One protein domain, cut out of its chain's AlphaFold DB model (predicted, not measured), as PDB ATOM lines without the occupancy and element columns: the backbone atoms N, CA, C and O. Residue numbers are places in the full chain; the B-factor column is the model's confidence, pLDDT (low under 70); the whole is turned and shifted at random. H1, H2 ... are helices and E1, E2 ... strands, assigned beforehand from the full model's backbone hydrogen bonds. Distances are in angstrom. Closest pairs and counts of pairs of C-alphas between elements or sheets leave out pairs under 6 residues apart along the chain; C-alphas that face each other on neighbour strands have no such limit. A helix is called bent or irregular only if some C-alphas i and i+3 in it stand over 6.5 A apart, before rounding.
ATOM      1  N   ALA A  21      63.251 114.253 104.685       96.56
ATOM      2  CA  ALA A  21      64.123 115.230 105.327       96.56
ATOM      3  C   ALA A  21      64.897 116.001 104.259       96.56
ATOM      4  O   ALA A  21      65.553 115.393 103.410       96.56
ATOM      5  N   ASP A  22      64.812 117.322 104.315       96.06
ATOM      6  CA  ASP A  22      65.532 118.200 103.401       96.06
ATOM      7  C   ASP A  22      66.964 118.461 103.925       96.06
ATOM      8  O   ASP A  22      67.340 117.996 105.004       96.06
ATOM      9  N   ASP A  23      67.762 119.199 103.155       96.75
ATOM     10  CA  ASP A  23      69.091 119.705 103.532       96.75
ATOM     11  C   ASP A  23      70.223 118.660 103.687       96.75
ATOM     12  O   ASP A  23      71.232 118.909 104.362       96.75
ATOM     13  N   TYR A  24      70.140 117.498 103.022       98.31
ATOM     14  CA  TYR A  24      71.302 116.604 102.947       98.31
ATOM     15  C   TYR A  24      72.454 117.290 102.200       98.31
ATOM     16  O   TYR A  24      72.270 117.819 101.110       98.31
ATOM     17  N   GLY A  25      73.657 117.273 102.765       97.56
ATOM     18  CA  GLY A  25      74.819 118.017 102.270       97.56
ATOM     19  C   GLY A  25      75.084 119.323 103.023       97.56
ATOM     20  O   GLY A  25      76.174 119.875 102.894       97.56
ATOM     21  N   LEU A  26      74.155 119.798 103.861       96.44
ATOM     22  CA  LEU A  26      74.336 121.036 104.626       96.44
ATOM     23  C   LEU A  26      75.455 120.927 105.673       96.44
ATOM     24  O   LEU A  26      76.317 121.797 105.761       96.44
ATOM     25  N   ALA A  27      75.438 119.863 106.480       97.25
ATOM     26  CA  ALA A  27      76.416 119.629 107.540       97.25
ATOM     27  C   ALA A  27      76.576 118.132 107.842       97.25
ATOM     28  O   ALA A  27      75.619 117.360 107.764       97.25
ATOM     29  N   GLY A  28      77.764 117.714 108.292       97.75
ATOM     30  CA  GLY A  28      78.043 116.298 108.572       97.75
ATOM     31  C   GLY A  28      77.114 115.676 109.627       97.75
ATOM     32  O   GLY A  28      76.730 114.513 109.508       97.75
ATOM     33  N   GLY A  29      76.702 116.451 110.638       97.75
ATOM     34  CA  GLY A  29      75.716 116.018 111.636       97.75
ATOM     35  C   GLY A  29      74.327 115.766 111.040       97.75
ATOM     36  O   GLY A  29      73.723 114.734 111.328       97.75
ATOM     37  N   VAL A  30      73.872 116.656 110.151       97.94
ATOM     38  CA  VAL A  30      72.600 116.524 109.417       97.94
ATOM     39  C   VAL A  30      72.632 115.270 108.543       97.94
ATOM     40  O   VAL A  30      71.746 114.422 108.644       97.94
ATOM     41  N   ASN A  31      73.715 115.065 107.789       98.50
ATOM     42  CA  ASN A  31      73.878 113.890 106.928       98.50
ATOM     43  C   ASN A  31      73.828 112.574 107.713       98.50
ATOM     44  O   ASN A  31      73.280 111.577 107.240       98.50
ATOM     45  N   ARG A  32      74.439 112.528 108.905       98.50
ATOM     46  CA  ARG A  32      74.379 111.340 109.774       98.50
ATOM     47  C   ARG A  32      72.958 111.081 110.269       98.50
ATOM     48  O   ARG A  32      72.495 109.952 110.155       98.50
ATOM     49  N   ALA A  33      72.269 112.110 110.762       98.44
ATOM     50  CA  ALA A  33      70.908 111.974 111.277       98.44
ATOM     51  C   ALA A  33      69.921 111.507 110.193       98.44
ATOM     52  O   ALA A  33      69.145 110.583 110.424       98.44
ATOM     53  N   ILE A  34      69.991 112.089 108.992       98.50
ATOM     54  CA  ILE A  34      69.136 111.698 107.865       98.50
ATOM     55  C   ILE A  34      69.373 110.232 107.486       98.50
ATOM     56  O   ILE A  34      68.414 109.466 107.394       98.50
ATOM     57  N   ARG A  35      70.636 109.810 107.317       98.50
ATOM     58  CA  ARG A  35      70.964 108.410 106.987       98.50
ATOM     59  C   ARG A  35      70.476 107.438 108.057       98.50
ATOM     60  O   ARG A  35      69.880 106.426 107.707       98.50
ATOM     61  N   ASP A  36      70.679 107.751 109.336       98.31
ATOM     62  CA  ASP A  36      70.216 106.914 110.449       98.31
ATOM     63  C   ASP A  36      68.691 106.713 110.413       98.31
ATOM     64  O   ASP A  36      68.194 105.588 110.501       98.31
ATOM     65  N   LEU A  37      67.936 107.791 110.187       98.44
ATOM     66  CA  LEU A  37      66.480 107.727 110.069       98.44
ATOM     67  C   LEU A  37      66.010 106.983 108.809       98.44
ATOM     68  O   LEU A  37      64.994 106.284 108.864       98.44
ATOM     69  N   ILE A  38      66.734 107.098 107.693       98.31
ATOM     70  CA  ILE A  38      66.474 106.340 106.461       98.31
ATOM     71  C   ILE A  38      66.700 104.839 106.689       98.31
ATOM     72  O   ILE A  38      65.824 104.032 106.379       98.31
ATOM     73  N   ILE A  39      67.829 104.454 107.291       97.69
ATOM     74  CA  ILE A  39      68.164 103.050 107.585       97.69
ATOM     75  C   ILE A  39      67.123 102.439 108.532       97.69
ATOM     76  O   ILE A  39      66.648 101.324 108.316       97.69
ATOM     77  N   LYS A  40      66.675 103.207 109.533       97.62
ATOM     78  CA  LYS A  40      65.587 102.826 110.453       97.62
ATOM     79  C   LYS A  40      64.190 102.878 109.818       97.62
ATOM     80  O   LYS A  40      63.201 102.649 110.517       97.62
ATOM     81  N   ARG A  41      64.085 103.198 108.521       96.69
ATOM     82  CA  ARG A  41      62.832 103.350 107.755       96.69
ATOM     83  C   ARG A  41      61.833 104.317 108.405       96.69
ATOM     84  O   ARG A  41      60.622 104.142 108.299       96.69
ATOM     85  N   ARG A  42      62.337 105.335 109.110       97.00
ATOM     86  CA  ARG A  42      61.547 106.453 109.661       97.00
ATOM     87  C   ARG A  42      61.359 107.569 108.640       97.00
ATOM     88  O   ARG A  42      60.357 108.273 108.686       97.00
ATOM     89  N   LEU A  43      62.296 107.683 107.704       96.44
ATOM     90  CA  LEU A  43      62.190 108.503 106.503       96.44
ATOM     91  C   LEU A  43      62.211 107.596 105.278       96.44
ATOM     92  O   LEU A  43      62.847 106.543 105.285       96.44
ATOM     93  N   ASN A  44      61.528 108.018 104.219       96.56
ATOM     94  CA  ASN A  44      61.526 107.314 102.934       96.56
ATOM     95  C   ASN A  44      61.903 108.226 101.758       96.56
ATOM     96  O   ASN A  44      61.802 107.822 100.597       96.56
ATOM     97  N   ALA A  45      62.346 109.448 102.052       97.94
ATOM     98  CA  ALA A  45      62.930 110.361 101.090       97.94
ATOM     99  C   ALA A  45      63.919 111.323 101.765       97.94
ATOM    100  O   ALA A  45      63.810 111.614 102.958       97.94
ATOM    101  N   THR A  46      64.851 111.855 100.982       98.50
ATOM    102  CA  THR A  46      65.639 113.037 101.341       98.50
ATOM    103  C   THR A  46      65.989 113.853 100.102       98.50
ATOM    104  O   THR A  46      66.046 113.294  99.005       98.50
ATOM    105  N   SER A  47      66.197 115.159 100.260       98.12
ATOM    106  CA  SER A  47      66.651 116.048  99.190       98.12
ATOM    107  C   SER A  47      68.054 116.592  99.479       98.12
ATOM    108  O   SER A  47      68.411 116.892 100.619       98.12
ATOM    109  N   VAL A  48      68.875 116.657  98.429       98.56
ATOM    110  CA  VAL A  48      70.319 116.909  98.503       98.56
ATOM    111  C   VAL A  48      70.664 118.300  97.988       98.56
ATOM    112  O   VAL A  48      70.272 118.668  96.886       98.56
ATOM    113  N   MET A  49      71.464 119.044  98.744       98.00
ATOM    114  CA  MET A  49      72.004 120.350  98.375       98.00
ATOM    115  C   MET A  49      73.388 120.184  97.743       98.00
ATOM    116  O   MET A  49      74.375 119.987  98.448       98.00
ATOM    117  N   ILE A  50      73.481 120.306  96.418       96.94
ATOM    118  CA  ILE A  50      74.748 120.123  95.685       96.94
ATOM    119  C   ILE A  50      75.832 121.125  96.100       96.94
ATOM    120  O   ILE A  50      76.998 120.762  96.200       96.94
ATOM    121  N   GLY A  51      75.452 122.371  96.394       92.50
ATOM    122  CA  GLY A  51      76.370 123.392  96.911       92.50
ATOM    123  C   GLY A  51      76.622 123.314  98.424       92.50
ATOM    124  O   GLY A  51      77.157 124.262  98.993       92.50
ATOM    125  N   GLY A  52      76.168 122.252  99.097       94.75
ATOM    126  CA  GLY A  52      76.320 122.077 100.538       94.75
ATOM    127  C   GLY A  52      77.750 121.697 100.927       94.75
ATOM    128  O   GLY A  52      78.341 120.787 100.353       94.75
ATOM    129  N   GLY A  53      78.304 122.366 101.943       94.75
ATOM    130  CA  GLY A  53      79.701 122.185 102.357       94.75
ATOM    131  C   GLY A  53      80.049 120.801 102.924       94.75
ATOM    132  O   GLY A  53      81.223 120.506 103.110       94.75
ATOM    133  N   ALA A  54      79.056 119.952 103.201       97.00
ATOM    134  CA  ALA A  54      79.242 118.589 103.695       97.00
ATOM    135  C   ALA A  54      78.835 117.510 102.674       97.00
ATOM    136  O   ALA A  54      78.599 116.365 103.069       97.00
ATOM    137  N   LEU A  55      78.696 117.850 101.389       97.69
ATOM    138  CA  LEU A  55      78.414 116.887 100.323       97.69
ATOM    139  C   LEU A  55      79.703 116.435  99.617       97.69
ATOM    140  O   LEU A  55      79.958 116.774  98.465       97.69
ATOM    141  N   ASP A  56      80.527 115.661 100.318       97.25
ATOM    142  CA  ASP A  56      81.685 114.990  99.723       97.25
ATOM    143  C   ASP A  56      81.315 113.616  99.122       97.25
ATOM    144  O   ASP A  56      80.174 113.146  99.202       97.25
ATOM    145  N   ARG A  57      82.299 112.954  98.495       97.44
ATOM    146  CA  ARG A  57      82.107 111.626  97.886       97.44
ATOM    147  C   ARG A  57      81.645 110.573  98.895       97.44
ATOM    148  O   ARG A  57      80.820 109.732  98.538       97.44
ATOM    149  N   ASP A  58      82.117 110.635 100.135       98.12
ATOM    150  CA  ASP A  58      81.758 109.669 101.176       98.12
ATOM    151  C   ASP A  58      80.311 109.878 101.641       98.12
ATOM    152  O   ASP A  58      79.558 108.919 101.833       98.12
ATOM    153  N   ALA A  59      79.882 111.135 101.765       98.38
ATOM    154  CA  ALA A  59      78.506 111.501 102.059       98.38
ATOM    155  C   ALA A  59      77.555 111.036 100.950       98.38
ATOM    156  O   ALA A  59      76.478 110.522 101.263       98.38
ATOM    157  N   VAL A  60      77.941 111.175  99.680       98.69
ATOM    158  CA  VAL A  60      77.164 110.667  98.541       98.69
ATOM    159  C   VAL A  60      77.076 109.141  98.583       98.69
ATOM    160  O   VAL A  60      75.968 108.599  98.610       98.69
ATOM    161  N   ALA A  61      78.213 108.443  98.670       98.62
ATOM    162  CA  ALA A  61      78.262 106.980  98.687       98.62
ATOM    163  C   ALA A  61      77.425 106.392  99.834       98.62
ATOM    164  O   ALA A  61      76.633 105.468  99.639       98.62
ATOM    165  N   ALA A  62      77.533 106.972 101.027       98.56
ATOM    166  CA  ALA A  62      76.791 106.488 102.176       98.56
ATOM    167  C   ALA A  62      75.285 106.787 102.103       98.56
ATOM    168  O   ALA A  62      74.493 106.028 102.665       98.56
ATOM    169  N   LEU A  63      74.867 107.868 101.435       98.75
ATOM    170  CA  LEU A  63      73.446 108.114 101.184       98.75
ATOM    171  C   LEU A  63      72.882 107.115 100.171       98.75
ATOM    172  O   LEU A  63      71.801 106.573 100.396       98.75
ATOM    173  N   VAL A  64      73.615 106.853  99.085       98.62
ATOM    174  CA  VAL A  64      73.227 105.857  98.075       98.62
ATOM    175  C   VAL A  64      73.038 104.486  98.720       98.62
ATOM    176  O   VAL A  64      72.018 103.839  98.488       98.62
ATOM    177  N   GLU A  65      73.959 104.070  99.591       98.56
ATOM    178  CA  GLU A  65      73.844 102.792 100.295       98.56
ATOM    179  C   GLU A  65      72.642 102.752 101.254       98.56
ATOM    180  O   GLU A  65      71.852 101.807 101.221       98.56
ATOM    181  N   ALA A  66      72.431 103.803 102.056       98.25
ATOM    182  CA  ALA A  66      71.267 103.896 102.941       98.25
ATOM    183  C   ALA A  66      69.938 103.836 102.160       98.25
ATOM    184  O   ALA A  66      68.984 103.170 102.579       98.25
ATOM    185  N   ALA A  67      69.870 104.500 101.002       97.75
ATOM    186  CA  ALA A  67      68.712 104.465 100.117       97.75
ATOM    187  C   ALA A  67      68.498 103.073  99.509       97.75
ATOM    188  O   ALA A  67      67.371 102.579  99.514       97.75
ATOM    189  N   ARG A  68      69.565 102.395  99.071       97.62
ATOM    190  CA  ARG A  68      69.504 101.028  98.527       97.62
ATOM    191  C   ARG A  68      68.937 100.024  99.537       97.62
ATOM    192  O   ARG A  68      68.143  99.169  99.162       97.62
ATOM    193  N   GLN A  69      69.300 100.142 100.815       96.44
ATOM    194  CA  GLN A  69      68.825  99.251 101.889       96.44
ATOM    195  C   GLN A  69      67.359  99.490 102.295       96.44
ATOM    196  O   GLN A  69      66.651  98.576 102.734       96.44
ATOM    197  N   SER A  70      66.898 100.736 102.197       96.69
ATOM    198  CA  SER A  70      65.588 101.167 102.699       96.69
ATOM    199  C   SER A  70      64.528 101.336 101.607       96.69
ATOM    200  O   SER A  70      63.338 101.299 101.919       96.69
ATOM    201  N   GLY A  71      64.943 101.518 100.351       96.44
ATOM    202  CA  GLY A  71      64.089 101.971  99.252       96.44
ATOM    203  C   GLY A  71      63.779 103.474  99.296       96.44
ATOM    204  O   GLY A  71      62.791 103.905  98.697       96.44
ATOM    205  N   ALA A  72      64.559 104.273 100.034       97.75
ATOM    206  CA  ALA A  72      64.335 105.711 100.131       97.75
ATOM    207  C   ALA A  72      64.640 106.441  98.814       97.75
ATOM    208  O   ALA A  72      65.574 106.101  98.089       97.75
ATOM    209  N   ARG A  73      63.853 107.481  98.528       98.31
ATOM    210  CA  ARG A  73      64.044 108.354  97.363       98.31
ATOM    211  C   ARG A  73      65.079 109.437  97.651       98.31
ATOM    212  O   ARG A  73      65.098 109.992  98.747       98.31
ATOM    213  N   ILE A  74      65.880 109.784  96.654       98.69
ATOM    214  CA  ILE A  74      66.869 110.861  96.724       98.69
ATOM    215  C   ILE A  74      66.485 111.923  95.697       98.69
ATOM    216  O   ILE A  74      66.430 111.648  94.499       98.69
ATOM    217  N   GLY A  75      66.206 113.129  96.176       98.56
ATOM    218  CA  GLY A  75      65.881 114.285  95.351       98.56
ATOM    219  C   GLY A  75      66.986 115.336  95.327       98.56
ATOM    220  O   GLY A  75      67.910 115.303  96.139       98.56
ATOM    221  N   LEU A  76      66.856 116.299  94.419       98.75
ATOM    222  CA  LEU A  76      67.667 117.516  94.403       98.75
ATOM    223  C   LEU A  76      66.943 118.627  95.174       98.75
ATOM    224  O   LEU A  76      65.803 118.958  94.845       98.75
ATOM    225  N   HIS A  77      67.640 119.221  96.143       98.44
ATOM    226  CA  HIS A  77      67.225 120.412  96.878       98.44
ATOM    227  C   HIS A  77      67.891 121.653  96.284       98.44
ATOM    228  O   HIS A  77      69.026 121.991  96.622       98.44
ATOM    229  N   VAL A  78      67.191 122.320  95.366       98.25
ATOM    230  CA  VAL A  78      67.723 123.475  94.635       98.25
ATOM    231  C   VAL A  78      67.998 124.638  95.586       98.25
ATOM    232  O   VAL A  78      67.111 125.070  96.326       98.25
ATOM    233  N   THR A  79      69.202 125.201  95.521       97.56
ATOM    234  CA  THR A  79      69.597 126.383  96.298       97.56
ATOM    235  C   THR A  79      69.756 127.598  95.389       97.56
ATOM    236  O   THR A  79      70.405 127.522  94.354       97.56
ATOM    237  N   LEU A  80      69.136 128.728  95.749       97.12
ATOM    238  CA  LEU A  80      69.208 129.993  94.986       97.12
ATOM    239  C   LEU A  80      69.358 131.230  95.890       97.12
ATOM    240  O   LEU A  80      69.162 132.361  95.449       97.12
ATOM    241  N   SER A  81      69.650 131.023  97.174       95.75
ATOM    242  CA  SER A  81      69.764 132.065  98.196       95.75
ATOM    243  C   SER A  81      71.012 131.853  99.052       95.75
ATOM    244  O   SER A  81      71.545 130.745  99.141       95.75
ATOM    245  N   ALA A  82      71.501 132.933  99.666       93.19
ATOM    246  CA  ALA A  82      72.610 132.863 100.616       93.19
ATOM    247  C   ALA A  82      72.310 131.848 101.743       93.19
ATOM    248  O   ALA A  82      71.152 131.744 102.164       93.19
ATOM    249  N   PRO A  83      73.324 131.138 102.275       94.62
ATOM    250  CA  PRO A  83      74.765 131.339 102.066       94.62
ATOM    251  C   PRO A  83      75.370 130.499 100.924       94.62
ATOM    252  O   PRO A  83      76.586 130.341 100.858       94.62
ATOM    253  N   PHE A  84      74.556 129.913 100.043       96.44
ATOM    254  CA  PHE A  84      75.072 129.064  98.970       96.44
ATOM    255  C   PHE A  84      75.683 129.890  97.833       96.44
ATOM    256  O   PHE A  84      75.298 131.038  97.598       96.44
ATOM    257  N   SER A  85      76.623 129.281  97.113       96.62
ATOM    258  CA  SER A  85      77.206 129.846  95.896       96.62
ATOM    259  C   SER A  85      76.612 129.183  94.650       96.62
ATOM    260  O   SER A  85      76.301 127.985  94.687       96.62
ATOM    261  N   PRO A  86      76.486 129.928  93.538       96.94
ATOM    262  CA  PRO A  86      76.029 129.376  92.270       96.94
ATOM    263  C   PRO A  86      76.883 128.218  91.788       96.94
ATOM    264  O   PRO A  86      78.098 128.175  91.993       96.94
ATOM    265  N   GLN A  87      76.231 127.292  91.101       96.12
ATOM    266  CA  GLN A  87      76.881 126.194  90.421       96.12
ATOM    267  C   GLN A  87      77.210 126.536  88.957       96.12
ATOM    268  O   GLN A  87      78.150 125.978  88.388       96.12
ATOM    269  N   SER A  88      76.491 127.484  88.361       95.75
ATOM    270  CA  SER A  88      76.741 128.036  87.028       95.75
ATOM    271  C   SER A  88      77.708 129.226  87.050       95.75
ATOM    272  O   SER A  88      77.863 129.916  88.054       95.75
ATOM    273  N   LEU A  89      78.359 129.488  85.912       90.19
ATOM    274  CA  LEU A  89      79.373 130.546  85.782       90.19
ATOM    275  C   LEU A  89      78.794 131.967  85.701       90.19
ATOM    276  O   LEU A  89      79.466 132.922  86.075       90.19
ATOM    277  N   HIS A  90      77.573 132.124  85.186       90.75
ATOM    278  CA  HIS A  90      77.013 133.430  84.810       90.75
ATOM    279  C   HIS A  90      75.884 133.906  85.730       90.75
ATOM    280  O   HIS A  90      75.147 134.826  85.375       90.75
ATOM    281  N   PHE A  91      75.718 133.291  86.904       95.38
ATOM    282  CA  PHE A  91      74.653 133.705  87.807       95.38
ATOM    283  C   PHE A  91      74.877 135.123  88.332       95.38
ATOM    284  O   PHE A  91      75.944 135.465  88.839       95.38
ATOM    285  N   THR A  92      73.833 135.941  88.253       93.44
ATOM    286  CA  THR A  92      73.821 137.309  88.764       93.44
ATOM    287  C   THR A  92      72.410 137.669  89.237       93.44
ATOM    288  O   THR A  92      71.429 137.196  88.654       93.44
ATOM    289  N   PRO A  93      72.251 138.499  90.282       94.75
ATOM    290  CA  PRO A  93      73.291 139.127  91.108       94.75
ATOM    291  C   PRO A  93      73.874 138.203  92.188       94.75
ATOM    292  O   PRO A  93      73.196 137.291  92.661       94.75
ATOM    293  N   LEU A  94      75.103 138.510  92.622       95.69
ATOM    294  CA  LEU A  94      75.810 137.857  93.733       95.69
ATOM    295  C   LEU A  94      76.272 138.873  94.781       95.69
ATOM    296  O   LEU A  94      76.474 140.047  94.476       95.69
ATOM    297  N   GLU A  95      76.471 138.403  96.007       93.94
ATOM    298  CA  GLU A  95      77.023 139.163  97.127       93.94
ATOM    299  C   GLU A  95      78.174 138.351  97.731       93.94
ATOM    300  O   GLU A  95      77.970 137.238  98.206       93.94
ATOM    301  N   GLY A  96      79.411 138.845  97.611       92.44
ATOM    302  CA  GLY A  96      80.598 138.112  98.076       92.44
ATOM    303  C   GLY A  96      80.820 136.750  97.395       92.44
ATOM    304  O   GLY A  96      81.358 135.842  98.016       92.44
ATOM    305  N   GLY A  97      80.366 136.575  96.146       94.19
ATOM    306  CA  GLY A  97      80.429 135.288  95.429       94.19
ATOM    307  C   GLY A  97      79.352 134.272  95.842       94.19
ATOM    308  O   GLY A  97      79.344 133.139  95.359       94.19
ATOM    309  N   GLN A  98      78.426 134.667  96.716       96.56
ATOM    310  CA  GLN A  98      77.251 133.889  97.103       96.56
ATOM    311  C   GLN A  98      75.992 134.458  96.452       96.56
ATOM    312  O   GLN A  98      75.970 135.598  95.980       96.56
ATOM    313  N   PHE A  99      74.917 133.675  96.441       97.44
ATOM    314  CA  PHE A  99      73.596 134.191  96.106       97.44
ATOM    315  C   PHE A  99      73.208 135.354  97.027       97.44
ATOM    316  O   PHE A  99      73.663 135.461  98.163       97.44
ATOM    317  N   ILE A 100      72.293 136.205  96.567       96.88
ATOM    318  CA  ILE A 100      71.713 137.239  97.427       96.88
ATOM    319  C   ILE A 100      70.875 136.626  98.573       96.88
ATOM    320  O   ILE A 100      70.325 135.526  98.430       96.88
ATOM    321  N   PRO A 101      70.698 137.336  99.704       96.50
ATOM    322  CA  PRO A 101      69.837 136.877 100.793       96.50
ATOM    323  C   PRO A 101      68.382 136.651 100.355       96.50
ATOM    324  O   PRO A 101      67.850 137.396  99.523       96.50
ATOM    325  N   LEU A 102      67.700 135.681 100.982       94.25
ATOM    326  CA  LEU A 102      66.328 135.275 100.635       94.25
ATOM    327  C   LEU A 102      65.351 136.456 100.537       94.25
ATOM    328  O   LEU A 102      64.571 136.526  99.592       94.25
ATOM    329  N   GLY A 103      65.392 137.399 101.485       93.75
ATOM    330  CA  GLY A 103      64.487 138.554 101.481       93.75
ATOM    331  C   GLY A 103      64.635 139.429 100.230       93.75
ATOM    332  O   GLY A 103      63.642 139.885  99.663       93.75
ATOM    333  N   ARG A 104      65.869 139.607  99.738       95.94
ATOM    334  CA  ARG A 104      66.141 140.360  98.505       95.94
ATOM    335  C   ARG A 104      65.729 139.558  97.270       95.94
ATOM    336  O   ARG A 104      65.156 140.136  96.348       95.94
ATOM    337  N   LEU A 105      65.966 138.245  97.263       96.12
ATOM    338  CA  LEU A 105      65.500 137.353  96.195       96.12
ATOM    339  C   LEU A 105      63.971 137.392  96.066       96.12
ATOM    340  O   LEU A 105      63.450 137.575  94.967       96.12
ATOM    341  N   LEU A 106      63.264 137.310  97.195       93.88
ATOM    342  CA  LEU A 106      61.810 137.413  97.278       93.88
ATOM    343  C   LEU A 106      61.316 138.733  96.668       93.88
ATOM    344  O   LEU A 106      60.467 138.721  95.778       93.88
ATOM    345  N   LEU A 107      61.887 139.869  97.085       95.56
ATOM    346  CA  LEU A 107      61.531 141.183  96.543       95.56
ATOM    347  C   LEU A 107      61.736 141.250  95.024       95.56
ATOM    348  O   LEU A 107      60.873 141.752  94.301       95.56
ATOM    349  N   ARG A 108      62.860 140.732  94.516       96.31
ATOM    350  CA  ARG A 108      63.133 140.701  93.072       96.31
ATOM    351  C   ARG A 108      62.123 139.844  92.321       96.31
ATOM    352  O   ARG A 108      61.613 140.296  91.300       96.31
ATOM    353  N   ALA A 109      61.778 138.671  92.845       94.94
ATOM    354  CA  ALA A 109      60.781 137.797  92.237       94.94
ATOM    355  C   ALA A 109      59.408 138.467  92.129       94.94
ATOM    356  O   ALA A 109      58.800 138.476  91.060       94.94
ATOM    357  N   PHE A 110      58.941 139.106  93.202       94.06
ATOM    358  CA  PHE A 110      57.639 139.778  93.195       94.06
ATOM    359  C   PHE A 110      57.614 141.103  92.427       94.06
ATOM    360  O   PHE A 110      56.534 141.561  92.065       94.06
ATOM    361  N   THR A 111      58.775 141.689  92.130       95.56
ATOM    362  CA  THR A 111      58.896 142.898  91.294       95.56
ATOM    363  C   THR A 111      59.269 142.598  89.840       95.56
ATOM    364  O   THR A 111      59.564 143.527  89.093       95.56
ATOM    365  N   GLY A 112      59.268 141.323  89.425       94.44
ATOM    366  CA  GLY A 112      59.568 140.923  88.045       94.44
ATOM    367  C   GLY A 112      61.035 141.105  87.642       94.44
ATOM    368  O   GLY A 112      61.340 141.209  86.464       94.44
ATOM    369  N   ARG A 113      61.955 141.157  88.613       95.81
ATOM    370  CA  ARG A 113      63.399 141.374  88.404       95.81
ATOM    371  C   ARG A 113      64.211 140.078  88.482       95.81
ATOM    372  O   ARG A 113      65.376 140.098  88.893       95.81
ATOM    373  N   ILE A 114      63.583 138.952  88.162       95.94
ATOM    374  CA  ILE A 114      64.245 137.652  88.050       95.94
ATOM    375  C   ILE A 114      64.419 137.346  86.573       95.94
ATOM    376  O   ILE A 114      63.441 137.316  85.829       95.94
ATOM    377  N   ASP A 115      65.665 137.116  86.181       96.38
ATOM    378  CA  ASP A 115      65.988 136.584  84.869       96.38
ATOM    379  C   ASP A 115      65.741 135.070  84.886       96.38
ATOM    380  O   ASP A 115      66.359 134.322  85.650       96.38
ATOM    381  N   THR A 116      64.773 134.638  84.082       96.38
ATOM    382  CA  THR A 116      64.316 133.245  84.063       96.38
ATOM    383  C   THR A 116      65.369 132.321  83.453       96.38
ATOM    384  O   THR A 116      65.540 131.203  83.943       96.38
ATOM    385  N   ASP A 117      66.122 132.786  82.456       96.88
ATOM    386  CA  ASP A 117      67.128 131.984  81.757       96.88
ATOM    387  C   ASP A 117      68.381 131.790  82.610       96.88
ATOM    388  O   ASP A 117      68.959 130.697  82.634       96.88
ATOM    389  N   ILE A 118      68.761 132.810  83.384       96.75
ATOM    390  CA  ILE A 118      69.833 132.694  84.381       96.75
ATOM    391  C   ILE A 118      69.442 131.683  85.464       96.75
ATOM    392  O   ILE A 118      70.225 130.782  85.775       96.75
ATOM    393  N   CYS A 119      68.222 131.772  86.007       96.94
ATOM    394  CA  CYS A 119      67.731 130.789  86.975       96.94
ATOM    395  C   CYS A 119      67.677 129.378  86.383       96.94
ATOM    396  O   CYS A 119      68.125 128.430  87.025       96.94
ATOM    397  N   ARG A 120      67.175 129.226  85.153       97.94
ATOM    398  CA  ARG A 120      67.141 127.940  84.451       97.94
ATOM    399  C   ARG A 120      68.542 127.349  84.309       97.94
ATOM    400  O   ARG A 120      68.736 126.177  84.610       97.94
ATOM    401  N   SER A 121      69.511 128.152  83.873       98.19
ATOM    402  CA  SER A 121      70.897 127.714  83.663       98.19
ATOM    403  C   SER A 121      71.557 127.245  84.959       98.19
ATOM    404  O   SER A 121      72.249 126.230  84.970       98.19
ATOM    405  N   GLU A 122      71.286 127.929  86.069       98.38
ATOM    406  CA  GLU A 122      71.745 127.515  87.396       98.38
ATOM    407  C   GLU A 122      71.128 126.193  87.851       98.38
ATOM    408  O   GLU A 122      71.831 125.315  88.345       98.38
ATOM    409  N   ILE A 123      69.823 126.017  87.646       98.44
ATOM    410  CA  ILE A 123      69.122 124.792  88.040       98.44
ATOM    411  C   ILE A 123      69.581 123.610  87.179       98.44
ATOM    412  O   ILE A 123      69.770 122.515  87.701       98.44
ATOM    413  N   VAL A 124      69.833 123.832  85.885       98.62
ATOM    414  CA  VAL A 124      70.476 122.838  85.012       98.62
ATOM    415  C   VAL A 124      71.862 122.471  85.542       98.62
ATOM    416  O   VAL A 124      72.149 121.287  85.660       98.62
ATOM    417  N   ALA A 125      72.689 123.445  85.933       98.56
ATOM    418  CA  ALA A 125      74.011 123.163  86.496       98.56
ATOM    419  C   ALA A 125      73.933 122.339  87.796       98.56
ATOM    420  O   ALA A 125      74.740 121.435  88.004       98.56
ATOM    421  N   GLN A 126      72.948 122.608  88.659       98.69
ATOM    422  CA  GLN A 126      72.703 121.803  89.859       98.69
ATOM    423  C   GLN A 126      72.225 120.381  89.529       98.69
ATOM    424  O   GLN A 126      72.681 119.429  90.161       98.69
ATOM    425  N   LEU A 127      71.343 120.216  88.536       98.75
ATOM    426  CA  LEU A 127      70.876 118.906  88.065       98.75
ATOM    427  C   LEU A 127      72.007 118.084  87.440       98.75
ATOM    428  O   LEU A 127      72.134 116.900  87.746       98.75
ATOM    429  N   ASP A 128      72.846 118.711  86.620       98.56
ATOM    430  CA  ASP A 128      73.991 118.059  85.985       98.56
ATOM    431  C   ASP A 128      75.009 117.616  87.050       98.56
ATOM    432  O   ASP A 128      75.405 116.455  87.080       98.56
ATOM    433  N   ARG A 129      75.327 118.470  88.033       98.38
ATOM    434  CA  ARG A 129      76.198 118.080  89.158       98.38
ATOM    435  C   ARG A 129      75.599 116.999  90.050       98.38
ATOM    436  O   ARG A 129      76.336 116.169  90.577       98.38
ATOM    437  N   PHE A 130      74.279 116.988  90.230       98.69
ATOM    438  CA  PHE A 130      73.609 115.880  90.905       98.69
ATOM    439  C   PHE A 130      73.804 114.581  90.127       98.69
ATOM    440  O   PHE A 130      74.185 113.571  90.715       98.69
ATOM    441  N   HIS A 131      73.580 114.606  88.814       98.44
ATOM    442  CA  HIS A 131      73.798 113.443  87.964       98.44
ATOM    443  C   HIS A 131      75.250 112.956  88.045       98.44
ATOM    444  O   HIS A 131      75.471 111.763  88.232       98.44
ATOM    445  N   ASP A 132      76.226 113.861  87.995       98.25
ATOM    446  CA  ASP A 132      77.648 113.519  88.102       98.25
ATOM    447  C   ASP A 132      77.998 112.880  89.454       98.25
ATOM    448  O   ASP A 132      78.780 111.933  89.516       98.25
ATOM    449  N   ALA A 133      77.402 113.368  90.547       98.06
ATOM    450  CA  ALA A 133      77.645 112.840  91.885       98.06
ATOM    451  C   ALA A 133      76.966 111.479  92.121       98.06
ATOM    452  O   ALA A 133      77.570 110.579  92.702       98.06
ATOM    453  N   PHE A 134      75.712 111.317  91.690       98.25
ATOM    454  CA  PHE A 134      74.885 110.147  92.013       98.25
ATOM    455  C   PHE A 134      74.801 109.108  90.887       98.25
ATOM    456  O   PHE A 134      74.248 108.028  91.099       98.25
ATOM    457  N   GLY A 135      75.304 109.422  89.690       97.94
ATOM    458  CA  GLY A 135      75.229 108.574  88.496       97.94
ATOM    459  C   GLY A 135      73.811 108.384  87.946       97.94
ATOM    460  O   GLY A 135      73.570 107.460  87.171       97.94
ATOM    461  N   ARG A 136      72.845 109.197  88.393       97.62
ATOM    462  CA  ARG A 136      71.429 109.115  88.013       97.62
ATOM    463  C   ARG A 136      70.722 110.453  88.194       97.62
ATOM    464  O   ARG A 136      71.136 111.275  89.007       97.62
ATOM    465  N   ALA A 137      69.606 110.636  87.494       98.12
ATOM    466  CA  ALA A 137      68.695 111.750  87.750       98.12
ATOM    467  C   ALA A 137      68.045 111.634  89.150       98.12
ATOM    468  O   ALA A 137      67.867 110.515  89.655       98.12
ATOM    469  N   PRO A 138      67.676 112.764  89.784       98.56
ATOM    470  CA  PRO A 138      66.981 112.744  91.065       98.56
ATOM    471  C   PRO A 138      65.577 112.141  90.932       98.56
ATOM    472  O   PRO A 138      64.915 112.286  89.906       98.56
ATOM    473  N   ASP A 139      65.085 111.513  92.001       98.31
ATOM    474  CA  ASP A 139      63.719 110.968  92.057       98.31
ATOM    475  C   ASP A 139      62.661 112.084  92.137       98.31
ATOM    476  O   ASP A 139      61.496 111.892  91.778       98.31
ATOM    477  N   PHE A 140      63.063 113.247  92.657       98.50
ATOM    478  CA  PHE A 140      62.240 114.444  92.778       98.50
ATOM    479  C   PHE A 140      63.080 115.709  92.905       98.50
ATOM    480  O   PHE A 140      64.259 115.644  93.248       98.50
ATOM    481  N   VAL A 141      62.468 116.865  92.662       98.50
ATOM    482  CA  VAL A 141      63.142 118.162  92.786       98.50
ATOM    483  C   VAL A 141      62.291 119.123  93.604       98.50
ATOM    484  O   VAL A 141      61.086 119.278  93.389       98.50
ATOM    485  N   ASP A 142      62.926 119.789  94.553       97.19
ATOM    486  CA  ASP A 142      62.352 120.868  95.342       97.19
ATOM    487  C   ASP A 142      63.361 122.008  95.498       97.19
ATOM    488  O   ASP A 142      64.418 122.000  94.873       97.19
ATOM    489  N   GLY A 143      63.004 123.043  96.256       95.06
ATOM    490  CA  GLY A 143      63.869 124.198  96.464       95.06
ATOM    491  C   GLY A 143      63.954 124.582  97.931       95.06
ATOM    492  O   GLY A 143      62.945 124.605  98.649       95.06
ATOM    493  N   HIS A 144      65.166 124.927  98.350       93.25
ATOM    494  CA  HIS A 144      65.458 125.453  99.672       93.25
ATOM    495  C   HIS A 144      64.656 126.724  99.911       93.25
ATOM    496  O   HIS A 144      64.543 127.579  99.033       93.25
ATOM    497  N   GLN A 145      64.018 126.829 101.078       88.44
ATOM    498  CA  GLN A 145      63.125 127.949 101.419       88.44
ATOM    499  C   GLN A 145      61.963 128.157 100.419       88.44
ATOM    500  O   GLN A 145      61.363 129.232 100.372       88.44
ATOM    501  N   HIS A 146      61.617 127.123  99.644       91.19
ATOM    502  CA  HIS A 146      60.545 127.115  98.643       91.19
ATOM    503  C   HIS A 146      60.737 128.088  97.466       91.19
ATOM    504  O   HIS A 146      59.760 128.496  96.823       91.19
ATOM    505  N   VAL A 147      61.985 128.460  97.162       92.81
ATOM    506  CA  VAL A 147      62.327 129.413  96.090       92.81
ATOM    507  C   VAL A 147      61.805 128.993  94.712       92.81
ATOM    508  O   VAL A 147      61.484 129.857  93.899       92.81
ATOM    509  N   GLN A 148      61.615 127.690  94.465       94.69
ATOM    510  CA  GLN A 148      61.071 127.165  93.207       94.69
ATOM    511  C   GLN A 148      59.642 127.635  92.913       94.69
ATOM    512  O   GLN A 148      59.167 127.524  91.788       94.69
ATOM    513  N   LEU A 149      58.927 128.153  93.915       94.25
ATOM    514  CA  LEU A 149      57.563 128.650  93.748       94.25
ATOM    515  C   LEU A 149      57.512 130.123  93.315       94.25
ATOM    516  O   LEU A 149      56.444 130.613  92.930       94.25
ATOM    517  N   PHE A 150      58.628 130.847  93.403       94.25
ATOM    518  CA  PHE A 150      58.659 132.289  93.180       94.25
ATOM    519  C   PHE A 150      58.448 132.641  91.696       94.25
ATOM    520  O   PHE A 150      58.879 131.893  90.814       94.25
ATOM    521  N   PRO A 151      57.782 133.773  91.382       93.44
ATOM    522  CA  PRO A 151      57.659 134.244  90.002       93.44
ATOM    523  C   PRO A 151      59.030 134.430  89.329       93.44
ATOM    524  O   PRO A 151      59.983 134.857  89.981       93.44
ATOM    525  N   GLY A 152      59.136 134.090  88.042       92.19
ATOM    526  CA  GLY A 152      60.398 134.067  87.289       92.19
ATOM    527  C   GLY A 152      61.246 132.822  87.572       92.19
ATOM    528  O   GLY A 152      61.647 132.132  86.645       92.19
ATOM    529  N   ILE A 153      61.435 132.451  88.843       96.50
ATOM    530  CA  ILE A 153      62.198 131.241  89.205       96.50
ATOM    531  C   ILE A 153      61.449 129.973  88.788       96.50
ATOM    532  O   ILE A 153      62.035 129.063  88.212       96.50
ATOM    533  N   ARG A 154      60.143 129.910  89.065       96.38
ATOM    534  CA  ARG A 154      59.322 128.714  88.826       96.38
ATOM    535  C   ARG A 154      59.295 128.245  87.375       96.38
ATOM    536  O   ARG A 154      59.163 127.052  87.143       96.38
ATOM    537  N   ASP A 155      59.361 129.176  86.428       95.69
ATOM    538  CA  ASP A 155      59.264 128.864  85.004       95.69
ATOM    539  C   ASP A 155      60.589 128.214  84.563       95.69
ATOM    540  O   ASP A 155      60.596 127.063  84.133       95.69
ATOM    541  N   GLY A 156      61.724 128.850  84.885       97.06
ATOM    542  CA  GLY A 156      63.054 128.284  84.648       97.06
ATOM    543  C   GLY A 156      63.314 126.976  85.407       97.06
ATOM    544  O   GLY A 156      63.982 126.084  84.889       97.06
ATOM    545  N   PHE A 157      62.747 126.822  86.607       98.31
ATOM    546  CA  PHE A 157      62.795 125.576  87.371       98.31
ATOM    547  C   PHE A 157      62.094 124.432  86.639       98.31
ATOM    548  O   PHE A 157      62.678 123.363  86.469       98.31
ATOM    549  N   LEU A 158      60.852 124.638  86.196       98.25
ATOM    550  CA  LEU A 158      60.088 123.595  85.513       98.25
ATOM    551  C   LEU A 158      60.712 123.243  84.160       98.25
ATOM    552  O   LEU A 158      60.812 122.060  83.842       98.25
ATOM    553  N   ASP A 159      61.209 124.238  83.422       98.00
ATOM    554  CA  ASP A 159      61.947 124.024  82.176       98.00
ATOM    555  C   ASP A 159      63.220 123.198  82.381       98.00
ATOM    556  O   ASP A 159      63.495 122.269  81.616       98.00
ATOM    557  N   ALA A 160      64.006 123.515  83.412       98.31
ATOM    558  CA  ALA A 160      65.227 122.781  83.727       98.31
ATOM    559  C   ALA A 160      64.930 121.324  84.111       98.31
ATOM    560  O   ALA A 160      65.571 120.407  83.590       98.31
ATOM    561  N   VAL A 161      63.932 121.097  84.976       98.50
ATOM    562  CA  VAL A 161      63.548 119.745  85.408       98.50
ATOM    563  C   VAL A 161      62.975 118.939  84.245       98.50
ATOM    564  O   VAL A 161      63.378 117.797  84.057       98.50
ATOM    565  N   ALA A 162      62.112 119.523  83.412       97.94
ATOM    566  CA  ALA A 162      61.575 118.839  82.236       97.94
ATOM    567  C   ALA A 162      62.677 118.425  81.248       97.94
ATOM    568  O   ALA A 162      62.596 117.356  80.649       97.94
ATOM    569  N   ALA A 163      63.721 119.246  81.101       97.56
ATOM    570  CA  ALA A 163      64.825 118.967  80.191       97.56
ATOM    571  C   ALA A 163      65.816 117.918  80.724       97.56
ATOM    572  O   ALA A 163      66.333 117.124  79.941       97.56
ATOM    573  N   ARG A 164      66.123 117.928  82.028       97.94
ATOM    574  CA  ARG A 164      67.217 117.119  82.606       97.94
ATOM    575  C   ARG A 164      66.757 115.960  83.486       97.94
ATOM    576  O   ARG A 164      67.498 115.000  83.660       97.94
ATOM    577  N   ALA A 165      65.546 116.025  84.030       97.75
ATOM    578  CA  ALA A 165      64.980 115.005  84.908       97.75
ATOM    579  C   ALA A 165      63.459 114.833  84.676       97.75
ATOM    580  O   ALA A 165      62.676 114.990  85.613       97.75
ATOM    581  N   PRO A 166      63.008 114.487  83.451       96.94
ATOM    582  CA  PRO A 166      61.581 114.442  83.100       96.94
ATOM    583  C   PRO A 166      60.763 113.422  83.909       96.94
ATOM    584  O   PRO A 166      59.550 113.566  84.038       96.94
ATOM    585  N   SER A 167      61.414 112.395  84.462       96.56
ATOM    586  CA  SER A 167      60.775 111.386  85.320       96.56
ATOM    587  C   SER A 167      60.659 111.817  86.787       96.56
ATOM    588  O   SER A 167      59.977 111.147  87.563       96.56
ATOM    589  N   ALA A 168      61.330 112.901  87.188       97.25
ATOM    590  CA  ALA A 168      61.270 113.414  88.548       97.25
ATOM    591  C   ALA A 168      59.936 114.128  88.785       97.25
ATOM    592  O   ALA A 168      59.458 114.895  87.947       97.25
ATOM    593  N   TRP A 169      59.338 113.925  89.959       97.06
ATOM    594  CA  TRP A 169      58.232 114.779  90.389       97.06
ATOM    595  C   TRP A 169      58.768 116.053  91.051       97.06
ATOM    596  O   TRP A 169      59.853 116.065  91.629       97.06
ATOM    597  N   VAL A 170      58.003 117.138  90.992       97.00
ATOM    598  CA  VAL A 170      58.390 118.425  91.582       97.00
ATOM    599  C   VAL A 170      57.534 118.763  92.794       97.00
ATOM    600  O   VAL A 170      56.315 118.551  92.803       97.00
ATOM    601  N   ARG A 171      58.165 119.295  93.847       94.81
ATOM    602  CA  ARG A 171      57.461 119.612  95.092       94.81
ATOM    603  C   ARG A 171      56.673 120.914  94.981       94.81
ATOM    604  O   ARG A 171      57.241 121.997  94.849       94.81
ATOM    605  N   GLN A 172      55.363 120.804  95.166       89.88
ATOM    606  CA  GLN A 172      54.482 121.916  95.511       89.88
ATOM    607  C   GLN A 172      54.255 121.943  97.029       89.88
ATOM    608  O   GLN A 172      54.215 120.890  97.667       89.88
ATOM    609  N   CYS A 173      54.087 123.131  97.610       84.25
ATOM    610  CA  CYS A 173      54.002 123.312  99.065       84.25
ATOM    611  C   CYS A 173      52.600 123.717  99.546       84.25
ATOM    612  O   CYS A 173      52.436 124.177 100.673       84.25
TER     613      CYS A 173
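This is residues 21 to 173 of the 235 residues of the protein "Carbohydrate deacetylase" of Platysternon megacephalum (big-headed turtle) (UniProt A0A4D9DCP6). A small parallel sheet of four short strands, curled like part of a barrel, has helices H1, H2, H4 and H6 wrapped round one face. Beyond the ends of E3 and E4, the long loop of residues 79 to 101 and H3 make one end of the longest axis, with H1 and H2 toward the other. The printed part has 153 residues, with six named helices and four named strands in the order E1 H1 E2 H2 E3 H3 H4 E4 H5 H6; the sheet's order is E1 E2 E3 E4, and its class is mixed, helices and strands. It is compact, with a radius of gyration of the C-alphas of 15.0 A and spans of 45 by 31 by 27 A.

The strands are E1, residues 21 to 24, beginning at C-alpha 21 (64.123, 115.230, 105.327); E2, residues 45 to 48; E3, residues 73 to 78, 15.8 A long; and E4, residues 140 to 143. The helices are H1, residues 28 to 39, 16.6 A; H2, residues 57 to 70, 20.1 A; H3, residues 102 to 110; H4, residues 116 to 134, 26.6 A; H5, residues 144 to 149; and H6, residues 153 to 164, 16.4 A, ending at C-alpha 164 (67.217, 117.119, 82.606). H5 is irregular: C-alphas 145 and 148 are 8.5 A apart.

In the sheet, N 47 and O 21 of E2 and E1 are 3.2 A apart, N 46 and O 73 of E2 and E3 2.9 A, and N 78 and O 142 of E3 and E4 2.8 A, each within hydrogen-bond range. The pairing is staggered: E3 pairs with E2 over residues 73 to 76 and with E4 over 76 to 78. Three strand-helix-strand units, parallel neighbour strands joined through helices, have right-handed crossovers: E1, H1, E2; E2, H2, E3; and E3, H3 H4, E4. H1, H2, H4 and H6 on one face of the sheet make two layers, helices over strands. H2, at a height over the sheet of 9.7 A, and H4, at 10.0 A, are on the same face. H1 and H2 touch at a shallow tilt of 19 degrees, the same way, closest at the C-alphas of Ile 39 and Ala 66, 5.6 A. H4 touches H2 with residues 133 to 134 alone, about perpendicular at 76 degrees; the closest C-alphas, of Val 60 and Phe 134, are 6.9 A apart. H4 and H6 touch at a steep tilt of 42 degrees, the same way, closest at the C-alphas of Arg 120 and Gly 156, 4.1 A. H5 is on the sheet and touches H6 only at the corner, where the C-alphas of Gln 148 and Arg 154 are closest, 5.0 A. H3 is not on the sheet; H3 and H5 are near each other. Every O i to N i+4 pair is within hydrogen-bond range in H1, H2, H3, H4 and H6; H5 has 0 of 2, and 2 of 3 O i to N i+3 pairs.

The two C-alphas farthest apart, those of Gln 69 and Thr 111, are 46.0 A apart. The printed part has no cut. The link from E3 to H3, 23 residues, is long. Residues 169 to 170 pair in parallel with 140 to 141 of E4. The mean pLDDT of the printed part is 96.6, and no printed residue is under 70.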